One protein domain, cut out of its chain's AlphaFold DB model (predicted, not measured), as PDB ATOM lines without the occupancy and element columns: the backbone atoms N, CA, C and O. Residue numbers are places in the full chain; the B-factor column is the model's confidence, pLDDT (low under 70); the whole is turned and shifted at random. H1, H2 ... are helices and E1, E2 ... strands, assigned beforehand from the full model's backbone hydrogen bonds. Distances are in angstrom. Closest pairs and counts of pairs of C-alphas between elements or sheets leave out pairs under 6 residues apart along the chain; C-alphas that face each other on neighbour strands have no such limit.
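What this domain is: This is residues 58 to 156 of the 474 residues of the protein "MoeA protein" of Acinetobacter wuhouensis (UniProt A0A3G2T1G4). Little regular structure here: loops wind round a small antiparallel sheet, E2 E1 E3, with H3 over one face, H1 touching H3, and H2 grazing the sheet. The 99 printed residues run E1 H1 H2 E2 E3 H3, mixed, with 37 in these three named helices and three named strands. The whole is compact, radius of gyration of the C-alphas 13.5 A, yet elongated, 45 by 26 by 22 A.

How they stand to each other: Start at E1, residues 62 to 66, the inner strand. H1, residues 74 to 78, touches H3, residues 124 to 134; the closest C-alphas, of Lys 78 and Arg 134, are 5.7 A apart. H2, residues 85 to 91, only grazes the sheet; the closest C-alphas of H2 and E2, residues 104 to 108, are Phe 85 and Ser 106, 6.0 A. Antiparallel to E1 are E2, N 64 to O 106 2.8 A, and E3, residues 120 to 123, N 65 to O 120 2.8 A, both within hydrogen-bond range. H3 has height 11.4 A over the sheet. O i to N i+4 pairs are within range throughout H1, 6 of 7 in H3, 0 of 3 in H2, where 3 of 4 i+3 pairs are.

Where its parts are: Find C-alpha 62 at (44.049, -97.767, 42.479); E1 runs 13.6 A. H3 runs 14.7 A to C-alpha 134 at (33.760, -87.258, 51.115).

The domain as a whole: The printed part has no cut. Links H2 to E2 and E2 to E3 are long. Residues 98 to 101 and 134 to 143 have pLDDT under 70.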
ATOM      1  N   SER A  58      46.689 -98.246  32.803       95.81
ATOM      2  CA  SER A  58      47.027 -97.902  34.182       95.81
ATOM      3  C   SER A  58      48.458 -98.327  34.509       95.81
ATOM      4  O   SER A  58      48.823 -99.489  34.328       95.81
ATOM      5  N   ALA A  59      49.274 -97.415  35.027       96.00
ATOM      6  CA  ALA A  59      50.610 -97.734  35.531       96.00
ATOM      7  C   ALA A  59      50.576 -98.330  36.950       96.00
ATOM      8  O   ALA A  59      51.558 -98.921  37.405       96.00
ATOM      9  N   ILE A  60      49.460 -98.181  37.669       95.88
ATOM     10  CA  ILE A  60      49.317 -98.528  39.088       95.88
ATOM     11  C   ILE A  60      47.955 -99.172  39.377       95.88
ATOM     12  O   ILE A  60      47.016 -99.035  38.598       95.88
ATOM     13  N   ASP A  61      47.851 -99.889  40.490       94.88
ATOM     14  CA  ASP A  61      46.558-100.271  41.057       94.88
ATOM     15  C   ASP A  61      45.989 -99.081  41.835       94.88
ATOM     16  O   ASP A  61      46.744 -98.354  42.489       94.88
ATOM     17  N   GLY A  62      44.678 -98.864  41.757       95.12
ATOM     18  CA  GLY A  62      44.049 -97.767  42.479       95.12
ATOM     19  C   GLY A  62      42.724 -97.332  41.886       95.12
ATOM     20  O   GLY A  62      41.918 -98.157  41.458       95.12
ATOM     21  N   GLU A  63      42.510 -96.022  41.869       94.31
ATOM     22  CA  GLU A  63      41.255 -95.425  41.437       94.31
ATOM     23  C   GLU A  63      41.484 -94.562  40.190       94.31
ATOM     24  O   GLU A  63      42.336 -93.667  40.187       94.31
ATOM     25  N   MET A  64      40.752 -94.857  39.111       94.12
ATOM     26  CA  MET A  64      40.772 -94.059  37.887       94.12
ATOM     27  C   MET A  64      39.756 -92.929  37.955       94.12
ATOM     28  O   MET A  64      38.630 -93.118  38.410       94.12
ATOM     29  N   PHE A  65      40.148 -91.780  37.416       93.94
ATOM     30  CA  PHE A  65      39.350 -90.567  37.367       93.94
ATOM     31  C   PHE A  65      39.184 -90.091  35.928       93.94
ATOM     32  O   PHE A  65      40.152 -90.009  35.166       93.94
ATOM     33  N   ASN A  66      37.956 -89.721  35.578       92.19
ATOM     34  CA  ASN A  66      37.680 -88.844  34.449       92.19
ATOM     35  C   ASN A  66      37.349 -87.463  35.007       92.19
ATOM     36  O   ASN A  66      36.269 -87.282  35.556       92.19
ATOM     37  N   ILE A  67      38.280 -86.517  34.930       92.06
ATOM     38  CA  ILE A  67      38.132 -85.175  35.519       92.06
ATOM     39  C   ILE A  67      38.535 -84.106  34.509       92.06
ATOM     40  O   ILE A  67      39.467 -84.300  33.733       92.06
ATOM     41  N   GLN A  68      37.851 -82.966  34.490       90.31
ATOM     42  CA  GLN A  68      38.164 -81.869  33.565       90.31
ATOM     43  C   GLN A  68      39.188 -80.887  34.141       90.31
ATOM     44  O   GLN A  68      39.813 -80.133  33.398       90.31
ATOM     45  N   HIS A  69      39.355 -80.894  35.459       91.06
ATOM     46  CA  HIS A  69      40.232 -79.999  36.199       91.06
ATOM     47  C   HIS A  69      40.885 -80.745  37.367       91.06
ATOM     48  O   HIS A  69      40.397 -81.788  37.797       91.06
ATOM     49  N   GLU A  70      42.011 -80.229  37.862       93.12
ATOM     50  CA  GLU A  70      42.681 -80.810  39.029       93.12
ATOM     51  C   GLU A  70      41.775 -80.753  40.266       93.12
ATOM     52  O   GLU A  70      41.117 -79.738  40.525       93.12
ATOM     53  N   VAL A  71      41.779 -81.833  41.051       91.38
ATOM     54  CA  VAL A  71      41.009 -81.922  42.297       91.38
ATOM     55  C   VAL A  71      41.933 -81.628  43.467       91.38
ATOM     56  O   VAL A  71      42.883 -82.361  43.730       91.38
ATOM     57  N   SER A  72      41.651 -80.538  44.169       90.31
ATOM     58  CA  SER A  72      42.429 -80.057  45.312       90.31
ATOM     59  C   SER A  72      41.565 -79.694  46.521       90.31
ATOM     60  O   SER A  72      42.115 -79.488  47.603       90.31
ATOM     61  N   THR A  73      40.233 -79.668  46.379       86.56
ATOM     62  CA  THR A  73      39.306 -79.364  47.478       86.56
ATOM     63  C   THR A  73      38.278 -80.478  47.733       86.56
ATOM     64  O   THR A  73      37.933 -81.243  46.825       86.56
ATOM     65  N   PRO A  74      37.747 -80.579  48.968       83.75
ATOM     66  CA  PRO A  74      36.666 -81.505  49.319       83.75
ATOM     67  C   PRO A  74      35.391 -81.362  48.471       83.75
ATOM     68  O   PRO A  74      34.702 -82.344  48.200       83.75
ATOM     69  N   GLU A  75      35.044 -80.149  48.052       85.00
ATOM     70  CA  GLU A  75      33.837 -79.887  47.265       85.00
ATOM     71  C   GLU A  75      33.956 -80.492  45.863       85.00
ATOM     72  O   GLU A  75      33.000 -81.085  45.366       85.00
ATOM     73  N   GLN A  76      35.151 -80.411  45.271       88.69
ATOM     74  CA  GLN A  76      35.454 -80.974  43.955       88.69
ATOM     75  C   GLN A  76      35.390 -82.507  43.958       88.69
ATOM     76  O   GLN A  76      34.845 -83.102  43.034       88.69
ATOM     77  N   ILE A  77      35.886 -83.180  45.007       88.19
ATOM     78  CA  ILE A  77      35.775 -84.648  45.082       88.19
ATOM     79  C   ILE A  77      34.322 -85.098  45.310       88.19
ATOM     80  O   ILE A  77      33.904 -86.145  44.814       88.19
ATOM     81  N   LYS A  78      33.526 -84.305  46.045       86.62
ATOM     82  CA  LYS A  78      32.110 -84.598  46.314       86.62
ATOM     83  C   LYS A  78      31.251 -84.520  45.047       86.62
ATOM     84  O   LYS A  78      30.280 -85.273  44.963       86.62
ATOM     85  N   SER A  79      31.612 -83.680  44.071       88.00
ATOM     86  CA  SER A  79      30.902 -83.562  42.786       88.00
ATOM     87  C   SER A  79      31.205 -84.674  41.776       88.00
ATOM     88  O   SER A  79      30.516 -84.757  40.764       88.00
ATOM     89  N   ILE A  80      32.201 -85.530  42.030       90.06
ATOM     90  CA  ILE A  80      32.596 -86.617  41.122       90.06
ATOM     91  C   ILE A  80      31.769 -87.875  41.413       90.06
ATOM     92  O   ILE A  80      31.773 -88.389  42.537       90.06
ATOM     93  N   ASP A  81      31.086 -88.419  40.408       89.25
ATOM     94  CA  ASP A  81      30.249 -89.615  40.563       89.25
ATOM     95  C   ASP A  81      31.101 -90.865  40.855       89.25
ATOM     96  O   ASP A  81      32.101 -91.110  40.186       89.25
ATOM     97  N   ILE A  82      30.705 -91.700  41.824       88.81
ATOM     98  CA  ILE A  82      31.301 -93.040  41.988       88.81
ATOM     99  C   ILE A  82      30.514 -94.003  41.114       88.81
ATOM    100  O   ILE A  82      29.308 -94.173  41.307       88.81
ATOM    101  N   VAL A  83      31.188 -94.657  40.175       87.06
ATOM    102  CA  VAL A  83      30.554 -95.622  39.275       87.06
ATOM    103  C   VAL A  83      31.212 -96.982  39.407       87.06
ATOM    104  O   VAL A  83      32.423 -97.108  39.556       87.06
ATOM    105  N   THR A  84      30.418 -98.041  39.297       83.81
ATOM    106  CA  THR A  84      30.946 -99.403  39.180       83.81
ATOM    107  C   THR A  84      31.253 -99.680  37.709       83.81
ATOM    108  O   THR A  84      30.461-100.334  37.029       83.81
ATOM    109  N   PHE A  85      32.373 -99.157  37.191       79.94
ATOM    110  CA  PHE A  85      32.685 -99.176  35.751       79.94
ATOM    111  C   PHE A  85      32.580-100.585  35.143       79.94
ATOM    112  O   PHE A  85      31.835-100.812  34.189       79.94
ATOM    113  N   TYR A  86      33.244-101.570  35.753       78.88
ATOM    114  CA  TYR A  86      33.193-102.966  35.302       78.88
ATOM    115  C   TYR A  86      31.880-103.685  35.642       78.88
ATOM    116  O   TYR A  86      31.617-104.758  35.107       78.88
ATOM    117  N   GLY A  87      31.002-103.085  36.452       80.88
ATOM    118  CA  GLY A  87      29.656-103.599  36.716       80.88
ATOM    119  C   GLY A  87      28.745-103.585  35.482       80.88
ATOM    120  O   GLY A  87      27.717-104.251  35.467       80.88
ATOM    121  N   ALA A  88      29.108-102.862  34.419       78.44
ATOM    122  CA  ALA A  88      28.428-102.960  33.128       78.44
ATOM    123  C   ALA A  88      28.685-104.312  32.427       78.44
ATOM    124  O   ALA A  88      27.801-104.838  31.750       78.44
ATOM    125  N   LEU A  89      29.852-104.931  32.656       79.69
ATOM    126  CA  LEU A  89      30.189-106.230  32.062       79.69
ATOM    127  C   LEU A  89      29.265-107.344  32.561       79.69
ATOM    128  O   LEU A  89      28.900-108.220  31.782       79.69
ATOM    129  N   SER A  90      28.816-107.288  33.821       82.06
ATOM    130  CA  SER A  90      27.856-108.262  34.358       82.06
ATOM    131  C   SER A  90      26.463-108.154  33.725       82.06
ATOM    132  O   SER A  90      25.624-109.020  33.951       82.06
ATOM    133  N   ARG A  91      26.206-107.100  32.938       81.69
ATOM    134  CA  ARG A  91      24.984-106.901  32.146       81.69
ATOM    135  C   ARG A  91      25.221-107.050  30.639       81.69
ATOM    136  O   ARG A  91      24.351-106.688  29.853       81.69
ATOM    137  N   SER A  92      26.384-107.560  30.225       82.38
ATOM    138  CA  SER A  92      26.794-107.648  28.814       82.38
ATOM    139  C   SER A  92      26.840-106.289  28.093       82.38
ATOM    140  O   SER A  92      26.705-106.217  26.872       82.38
ATOM    141  N   GLU A  93      27.044-105.197  28.835       82.69
ATOM    142  CA  GLU A  93      27.215-103.848  28.291       82.69
ATOM    143  C   GLU A  93      28.708-103.537  28.080       82.69
ATOM    144  O   GLU A  93      29.573-104.026  28.805       82.69
ATOM    145  N   ASN A  94      29.031-102.685  27.098       79.06
ATOM    146  CA  ASN A  94      30.404-102.229  26.867       79.06
ATOM    147  C   ASN A  94      30.711-101.004  27.755       79.06
ATOM    148  O   ASN A  94      30.227 -99.909  27.444       79.06
ATOM    149  N   PRO A  95      31.546-101.136  28.803       76.31
ATOM    150  CA  PRO A  95      31.796-100.046  29.742       76.31
ATOM    151  C   PRO A  95      32.528 -98.862  29.086       76.31
ATOM    152  O   PRO A  95      32.327 -97.717  29.486       76.31
ATOM    153  N   PHE A  96      33.261 -99.093  27.987       76.00
ATOM    154  CA  PHE A  96      33.934 -98.044  27.215       76.00
ATOM    155  C   PHE A  96      32.985 -97.108  26.448       76.00
ATOM    156  O   PHE A  96      33.430 -96.109  25.889       76.00
ATOM    157  N   ARG A  97      31.678 -97.405  26.401       74.56
ATOM    158  CA  ARG A  97      30.670 -96.569  25.721       74.56
ATOM    159  C   ARG A  97      29.784 -95.757  26.668       74.56
ATOM    160  O   ARG A  97      29.065 -94.884  26.197       74.56
ATOM    161  N   LEU A  98      29.808 -96.039  27.972       64.06
ATOM    162  CA  LEU A  98      28.778 -95.564  28.906       64.06
ATOM    163  C   LEU A  98      29.106 -94.228  29.595       64.06
ATOM    164  O   LEU A  98      28.186 -93.523  29.998       64.06
ATOM    165  N   PHE A  99      30.386 -93.855  29.715       63.97
ATOM    166  CA  PHE A  99      30.812 -92.803  30.658       63.97
ATOM    167  C   PHE A  99      31.652 -91.666  30.049       63.97
ATOM    168  O   PHE A  99      32.346 -90.954  30.765       63.97
ATOM    169  N   LEU A 100      31.569 -91.445  28.734       62.28
ATOM    170  CA  LEU A 100      32.463 -90.516  28.020       62.28
ATOM    171  C   LEU A 100      32.289 -89.026  28.388       62.28
ATOM    172  O   LEU A 100      33.204 -88.243  28.156       62.28
ATOM    173  N   ASN A 101      31.152 -88.629  28.973       69.06
ATOM    174  CA  ASN A 101      30.770 -87.213  29.122       69.06
ATOM    175  C   ASN A 101      30.487 -86.766  30.570       69.06
ATOM    176  O   ASN A 101      29.846 -85.734  30.769       69.06
ATOM    177  N   LYS A 102      30.901 -87.534  31.582       79.56
ATOM    178  CA  LYS A 102      30.707 -87.178  32.998       79.56
ATOM    179  C   LYS A 102      32.007 -87.291  33.776       79.56
ATOM    180  O   LYS A 102      32.837 -88.136  33.444       79.56
ATOM    181  N   GLU A 103      32.149 -86.467  34.810       90.19
ATOM    182  CA  GLU A 103      33.223 -86.645  35.779       90.19
ATOM    183  C   GLU A 103      32.878 -87.792  36.724       90.19
ATOM    184  O   GLU A 103      31.808 -87.805  37.334       90.19
ATOM    185  N   TYR A 104      33.763 -88.779  36.815       90.88
ATOM    186  CA  TYR A 104      33.522 -89.959  37.636       90.88
ATOM    187  C   TYR A 104      34.820 -90.571  38.162       90.88
ATOM    188  O   TYR A 104      35.914 -90.280  37.670       90.88
ATOM    189  N   THR A 105      34.662 -91.464  39.137       92.31
ATOM    190  CA  THR A 105      35.715 -92.306  39.699       92.31
ATOM    191  C   THR A 105      35.292 -93.775  39.762       92.31
ATOM    192  O   THR A 105      34.112 -94.082  39.963       92.31
ATOM    193  N   SER A 106      36.244 -94.687  39.561       91.94
ATOM    194  CA  SER A 106      36.054 -96.139  39.683       91.94
ATOM    195  C   SER A 106      37.385 -96.839  39.951       91.94
ATOM    196  O   SER A 106      38.429 -96.402  39.475       91.94
ATOM    197  N   SER A 107      37.348 -98.000  40.601       92.25
ATOM    198  CA  SER A 107      38.528 -98.845  40.800       92.25
ATOM    199  C   SER A 107      39.111 -99.355  39.478       92.25
ATOM    200  O   SER A 107      38.353 -99.768  38.589       92.25
ATOM    201  N   ILE A 108      40.440 -99.414  39.380       92.50
ATOM    202  CA  ILE A 108      41.184 -99.994  38.259       92.50
ATOM    203  C   ILE A 108      42.423-100.758  38.747       92.50
ATOM    204  O   ILE A 108      43.071-100.378  39.722       92.50
ATOM    205  N   SER A 109      42.781-101.825  38.036       93.00
ATOM    206  CA  SER A 109      44.034-102.551  38.264       93.00
ATOM    207  C   SER A 109      45.144-102.090  37.320       93.00
ATOM    208  O   SER A 109      44.892-101.605  36.212       93.00
ATOM    209  N   ARG A 110      46.395-102.298  37.728       94.81
ATOM    210  CA  ARG A 110      47.584-102.040  36.919       94.81
ATOM    211  C   ARG A 110      47.503-102.785  35.578       94.81
ATOM    212  O   ARG A 110      47.024-103.911  35.492       94.81
ATOM    213  N   TYR A 111      47.981-102.130  34.521       94.25
ATOM    214  CA  TYR A 111      47.991-102.577  33.122       94.25
ATOM    215  C   TYR A 111      46.618-102.749  32.456       94.25
ATOM    216  O   TYR A 111      46.553-103.111  31.279       94.25
ATOM    217  N   MET A 112      45.519-102.424  33.143       91.69
ATOM    218  CA  MET A 112      44.206-102.364  32.503       91.69
ATOM    219  C   MET A 112      44.137-101.208  31.505       91.69
ATOM    220  O   MET A 112      44.677-100.122  31.735       91.69
ATOM    221  N   LYS A 113      43.446-101.448  30.386       89.62
ATOM    222  CA  LYS A 113      43.195-100.443  29.350       89.62
ATOM    223  C   LYS A 113      42.318 -99.328  29.912       89.62
ATOM    224  O   LYS A 113      41.204 -99.594  30.358       89.62
ATOM    225  N   ILE A 114      42.825 -98.103  29.830       86.44
ATOM    226  CA  ILE A 114      42.118 -96.881  30.198       86.44
ATOM    227  C   ILE A 114      41.501 -96.291  28.943       86.44
ATOM    228  O   ILE A 114      40.302 -96.353  28.768       86.44
ATOM    229  N   GLY A 115      42.285 -95.793  27.996       76.81
ATOM    230  CA  GLY A 115      41.718 -95.153  26.806       76.81
ATOM    231  C   GLY A 115      41.093 -93.797  27.071       76.81
ATOM    232  O   GLY A 115      41.666 -92.997  27.791       76.81
ATOM    233  N   ASN A 116      39.957 -93.513  26.434       77.88
ATOM    234  CA  ASN A 116      39.280 -92.213  26.512       77.88
ATOM    235  C   ASN A 116      38.233 -92.123  27.632       77.88
ATOM    236  O   ASN A 116      37.527 -91.122  27.718       77.88
ATOM    237  N   ILE A 117      38.093 -93.163  28.454       84.38
ATOM    238  CA  ILE A 117      37.112 -93.184  29.545       84.38
ATOM    239  C   ILE A 117      37.610 -92.464  30.795       84.38
ATOM    240  O   ILE A 117      36.776 -91.988  31.549       84.38
ATOM    241  N   ALA A 118      38.919 -92.394  31.036       89.62
ATOM    242  CA  ALA A 118      39.523 -91.739  32.191       89.62
ATOM    243  C   ALA A 118      40.875 -91.146  31.780       89.62
ATOM    244  O   ALA A 118      41.472 -91.564  30.788       89.62
ATOM    245  N   ASN A 119      41.354 -90.158  32.527       91.81
ATOM    246  CA  ASN A 119      42.567 -89.413  32.191       91.81
ATOM    247  C   ASN A 119      43.589 -89.358  33.333       91.81
ATOM    248  O   ASN A 119      44.617 -88.701  33.185       91.81
ATOM    249  N   THR A 120      43.321 -90.033  34.454       94.88
ATOM    250  CA  THR A 120      44.190 -90.067  35.637       94.88
ATOM    251  C   THR A 120      43.958 -91.348  36.427       94.88
ATOM    252  O   THR A 120      42.831 -91.834  36.483       94.88
ATOM    253  N   VAL A 121      45.001 -91.866  37.078       96.44
ATOM    254  CA  VAL A 121      44.907 -92.899  38.116       96.44
ATOM    255  C   VAL A 121      45.734 -92.477  39.324       96.44
ATOM    256  O   VAL A 121      46.869 -92.017  39.175       96.44
ATOM    257  N   ILE A 122      45.176 -92.654  40.518       96.25
ATOM    258  CA  ILE A 122      45.881 -92.456  41.790       96.25
ATOM    259  C   ILE A 122      45.900 -93.750  42.614       96.25
ATOM    260  O   ILE A 122      44.993 -94.568  42.460       96.25
ATOM    261  N   PRO A 123      46.894 -93.948  43.499       95.25
ATOM    262  CA  PRO A 123      46.940 -95.108  44.388       95.25
ATOM    263  C   PRO A 123      45.740 -95.170  45.342       95.25
ATOM    264  O   PRO A 123      45.183 -94.138  45.733       95.25
ATOM    265  N   THR A 124      45.376 -96.378  45.779       90.25
ATOM    266  CA  THR A 124      44.271 -96.605  46.725       90.25
ATOM    267  C   THR A 124      44.460 -95.853  48.043       90.25
ATOM    268  O   THR A 124      43.483 -95.374  48.616       90.25
ATOM    269  N   GLU A 125      45.694 -95.705  48.526       88.44
ATOM    270  CA  GLU A 125      46.003 -94.984  49.764       88.44
ATOM    271  C   GLU A 125      45.660 -93.496  49.634       88.44
ATOM    272  O   GLU A 125      44.998 -92.933  50.507       88.44
ATOM    273  N   GLN A 126      46.035 -92.883  48.504       90.75
ATOM    274  CA  GLN A 126      45.695 -91.493  48.202       90.75
ATOM    275  C   GLN A 126      44.175 -91.334  48.090       90.75
ATOM    276  O   GLN A 126      43.604 -90.422  48.687       90.75
ATOM    277  N   TYR A 127      43.498 -92.238  47.374       89.62
ATOM    278  CA  TYR A 127      42.041 -92.191  47.234       89.62
ATOM    279  C   TYR A 127      41.307 -92.390  48.568       89.62
ATOM    280  O   TYR A 127      40.317 -91.712  48.829       89.62
ATOM    281  N   SER A 128      41.809 -93.257  49.452       85.81
ATOM    282  CA  SER A 128      41.202 -93.524  50.764       85.81
ATOM    283  C   SER A 128      41.165 -92.277  51.654       85.81
ATOM    284  O   SER A 128      40.165 -92.043  52.335       85.81
ATOM    285  N   ALA A 129      42.209 -91.440  51.604       85.75
ATOM    286  CA  ALA A 129      42.232 -90.153  52.302       85.75
ATOM    287  C   ALA A 129      41.137 -89.200  51.782       85.75
ATOM    288  O   ALA A 129      40.427 -88.564  52.563       85.75
ATOM    289  N   TRP A 130      40.935 -89.160  50.461       86.00
ATOM    290  CA  TRP A 130      39.858 -88.393  49.830       86.00
ATOM    291  C   TRP A 130      38.458 -88.946  50.148       86.00
ATOM    292  O   TRP A 130      37.516 -88.175  50.348       86.00
ATOM    293  N   LEU A 131      38.310 -90.271  50.239       79.81
ATOM    294  CA  LEU A 131      37.040 -90.940  50.529       79.81
ATOM    295  C   LEU A 131      36.565 -90.679  51.966       79.81
ATOM    296  O   LEU A 131      35.372 -90.461  52.183       79.81
ATOM    297  N   GLY A 132      37.497 -90.615  52.926       73.69
ATOM    298  CA  GLY A 132      37.210 -90.196  54.301       73.69
ATOM    299  C   GLY A 132      36.577 -88.801  54.361       73.69
ATOM    300  O   GLY A 132      35.532 -88.612  54.977       73.69
ATOM    301  N   ILE A 133      37.129 -87.837  53.628       70.88
ATOM    302  CA  ILE A 133      36.592 -86.467  53.584       70.88
ATOM    303  C   ILE A 133      35.241 -86.395  52.875       70.88
ATOM    304  O   ILE A 133      34.362 -85.630  53.277       70.88
ATOM    305  N   ARG A 134      35.046 -87.190  51.818       68.94
ATOM    306  CA  ARG A 134      33.760 -87.258  51.115       68.94
ATOM    307  C   ARG A 134      32.626 -87.703  52.046       68.94
ATOM    308  O   ARG A 134      31.510 -87.214  51.891       68.94
ATOM    309  N   GLY A 135      32.919 -88.588  53.002       69.81
ATOM    310  CA  GLY A 135      31.991 -89.083  54.026       69.81
ATOM    311  C   GLY A 135      31.844 -88.203  55.275       69.81
ATOM    312  O   GLY A 135      31.334 -88.698  56.273       69.81
ATOM    313  N   ASP A 136      32.299 -86.943  55.237       64.12
ATOM    314  CA  ASP A 136      32.309 -85.992  56.366       64.12
ATOM    315  C   ASP A 136      33.154 -86.428  57.581       64.12
ATOM    316  O   ASP A 136      32.969 -85.935  58.696       64.12
ATOM    317  N   PHE A 137      34.145 -87.303  57.385       62.84
ATOM    318  CA  PHE A 137      35.155 -87.547  58.411       62.84
ATOM    319  C   PHE A 137      36.190 -86.416  58.398       62.84
ATOM    320  O   PHE A 137      36.742 -86.063  57.354       62.84
ATOM    321  N   SER A 138      36.468 -85.837  59.569       61.16
ATOM    322  CA  SER A 138      37.544 -84.859  59.724       61.16
ATOM    323  C   SER A 138      38.892 -85.512  59.415       61.16
ATOM    324  O   SER A 138      39.185 -86.586  59.947       61.16
ATOM    325  N   LEU A 139      39.723 -84.838  58.614       63.25
ATOM    326  CA  LEU A 139      41.143 -85.171  58.464       63.25
ATOM    327  C   LEU A 139      41.782 -85.354  59.844       63.25
ATOM    328  O   LEU A 139      41.527 -84.555  60.752       63.25
ATOM    329  N   LYS A 140      42.622 -86.380  60.014       61.97
ATOM    330  CA  LYS A 140      43.427 -86.474  61.235       61.97
ATOM    331  C   LYS A 140      44.402 -85.296  61.266       61.97
ATOM    332  O   LYS A 140      44.902 -84.869  60.226       61.97
ATOM    333  N   GLU A 141      44.667 -84.757  62.455       49.03
ATOM    334  CA  GLU A 141      45.592 -83.631  62.638       49.03
ATOM    335  C   GLU A 141      46.938 -83.910  61.939       49.03
ATOM    336  O   GLU A 141      47.642 -84.858  62.280       49.03
ATOM    337  N   GLY A 142      47.276 -83.094  60.933       57.34
ATOM    338  CA  GLY A 142      48.520 -83.201  60.163       57.34
ATOM    339  C   GLY A 142      48.432 -83.943  58.820       57.34
ATOM    340  O   GLY A 142      49.375 -83.830  58.035       57.34
ATOM    341  N   GLU A 143      47.331 -84.634  58.498       65.44
ATOM    342  CA  GLU A 143      47.128 -85.205  57.156       65.44
ATOM    343  C   GLU A 143      46.893 -84.089  56.127       65.44
ATOM    344  O   GLU A 143      45.958 -83.293  56.234       65.44
ATOM    345  N   ARG A 144      47.756 -84.027  55.106       70.94
ATOM    346  CA  ARG A 144      47.573 -83.165  53.935       70.94
ATOM    347  C   ARG A 144      47.082 -84.006  52.773       70.94
ATOM    348  O   ARG A 144      47.690 -85.021  52.446       70.94
ATOM    349  N   LEU A 145      46.014 -83.553  52.129       82.81
ATOM    350  CA  LEU A 145      45.544 -84.163  50.896       82.81
ATOM    351  C   LEU A 145      46.490 -83.835  49.753       82.81
ATOM    352  O   LEU A 145      46.769 -82.667  49.478       82.81
ATOM    353  N   GLU A 146      46.938 -84.872  49.059       89.38
ATOM    354  CA  GLU A 146      47.643 -84.706  47.799       89.38
ATOM    355  C   GLU A 146      46.635 -84.448  46.667       89.38
ATOM    356  O   GLU A 146      45.741 -85.283  46.459       89.38
ATOM    357  N   PRO A 147      46.772 -83.336  45.916       91.69
ATOM    358  CA  PRO A 147      45.905 -83.040  44.783       91.69
ATOM    359  C   PRO A 147      45.928 -84.138  43.712       91.69
ATOM    360  O   PRO A 147      46.973 -84.730  43.418       91.69
ATOM    361  N   ILE A 148      44.778 -84.367  43.082       93.88
ATOM    362  CA  ILE A 148      44.630 -85.276  41.944       93.88
ATOM    363  C   ILE A 148      44.931 -84.485  40.670       93.88
ATOM    364  O   ILE A 148      44.143 -83.637  40.247       93.88
ATOM    365  N   GLN A 149      46.096 -84.755  40.080       93.69
ATOM    366  CA  GLN A 149      46.586 -84.077  38.879       93.69
ATOM    367  C   GLN A 149      46.290 -84.889  37.621       93.69
ATOM    368  O   GLN A 149      46.540 -86.097  37.595       93.69
ATOM    369  N   ILE A 150      45.839 -84.206  36.565       93.62
ATOM    370  CA  ILE A 150      45.505 -84.841  35.287       93.62
ATOM    371  C   ILE A 150      46.733 -85.534  34.685       93.62
ATOM    372  O   ILE A 150      47.819 -84.960  34.624       93.62
ATOM    373  N   GLY A 151      46.558 -86.772  34.215       91.19
ATOM    374  CA  GLY A 151      47.591 -87.535  33.511       91.19
ATOM    375  C   GLY A 151      48.514 -88.365  34.405       91.19
ATOM    376  O   GLY A 151      49.364 -89.092  33.885       91.19
ATOM    377  N   LYS A 152      48.365 -88.306  35.738       93.31
ATOM    378  CA  LYS A 152      49.130 -89.169  36.654       93.31
ATOM    379  C   LYS A 152      48.689 -90.631  36.578       93.31
ATOM    380  O   LYS A 152      47.540 -90.932  36.273       93.31
ATOM    381  N   GLY A 153      49.627 -91.533  36.876       94.75
ATOM    382  CA  GLY A 153      49.360 -92.971  36.984       94.75
ATOM    383  C   GLY A 153      49.074 -93.673  35.655       94.75
ATOM    384  O   GLY A 153      48.526 -94.773  35.668       94.75
ATOM    385  N   LEU A 154      49.444 -93.074  34.517       95.25
ATOM    386  CA  LEU A 154      49.198 -93.619  33.181       95.25
ATOM    387  C   LEU A 154      50.480 -94.113  32.498       95.25
ATOM    388  O   LEU A 154      51.533 -93.484  32.590       95.25
ATOM    389  N   ILE A 155      50.355 -95.191  31.725       95.94
ATOM    390  CA  ILE A 155      51.292 -95.570  30.664       95.94
ATOM    391  C   ILE A 155      50.761 -94.968  29.365       95.94
ATOM    392  O   ILE A 155      49.657 -95.301  28.924       95.94
ATOM    393  N   SER A 156      51.531 -94.061  28.766       93.56
ATOM    394  CA  SER A 156      51.128 -93.344  27.556       93.56
ATOM    395  C   SER A 156      51.068 -94.254  26.328       93.56
ATOM    396  O   SER A 156      51.809 -95.234  26.219       93.56
TER     397      SER A 156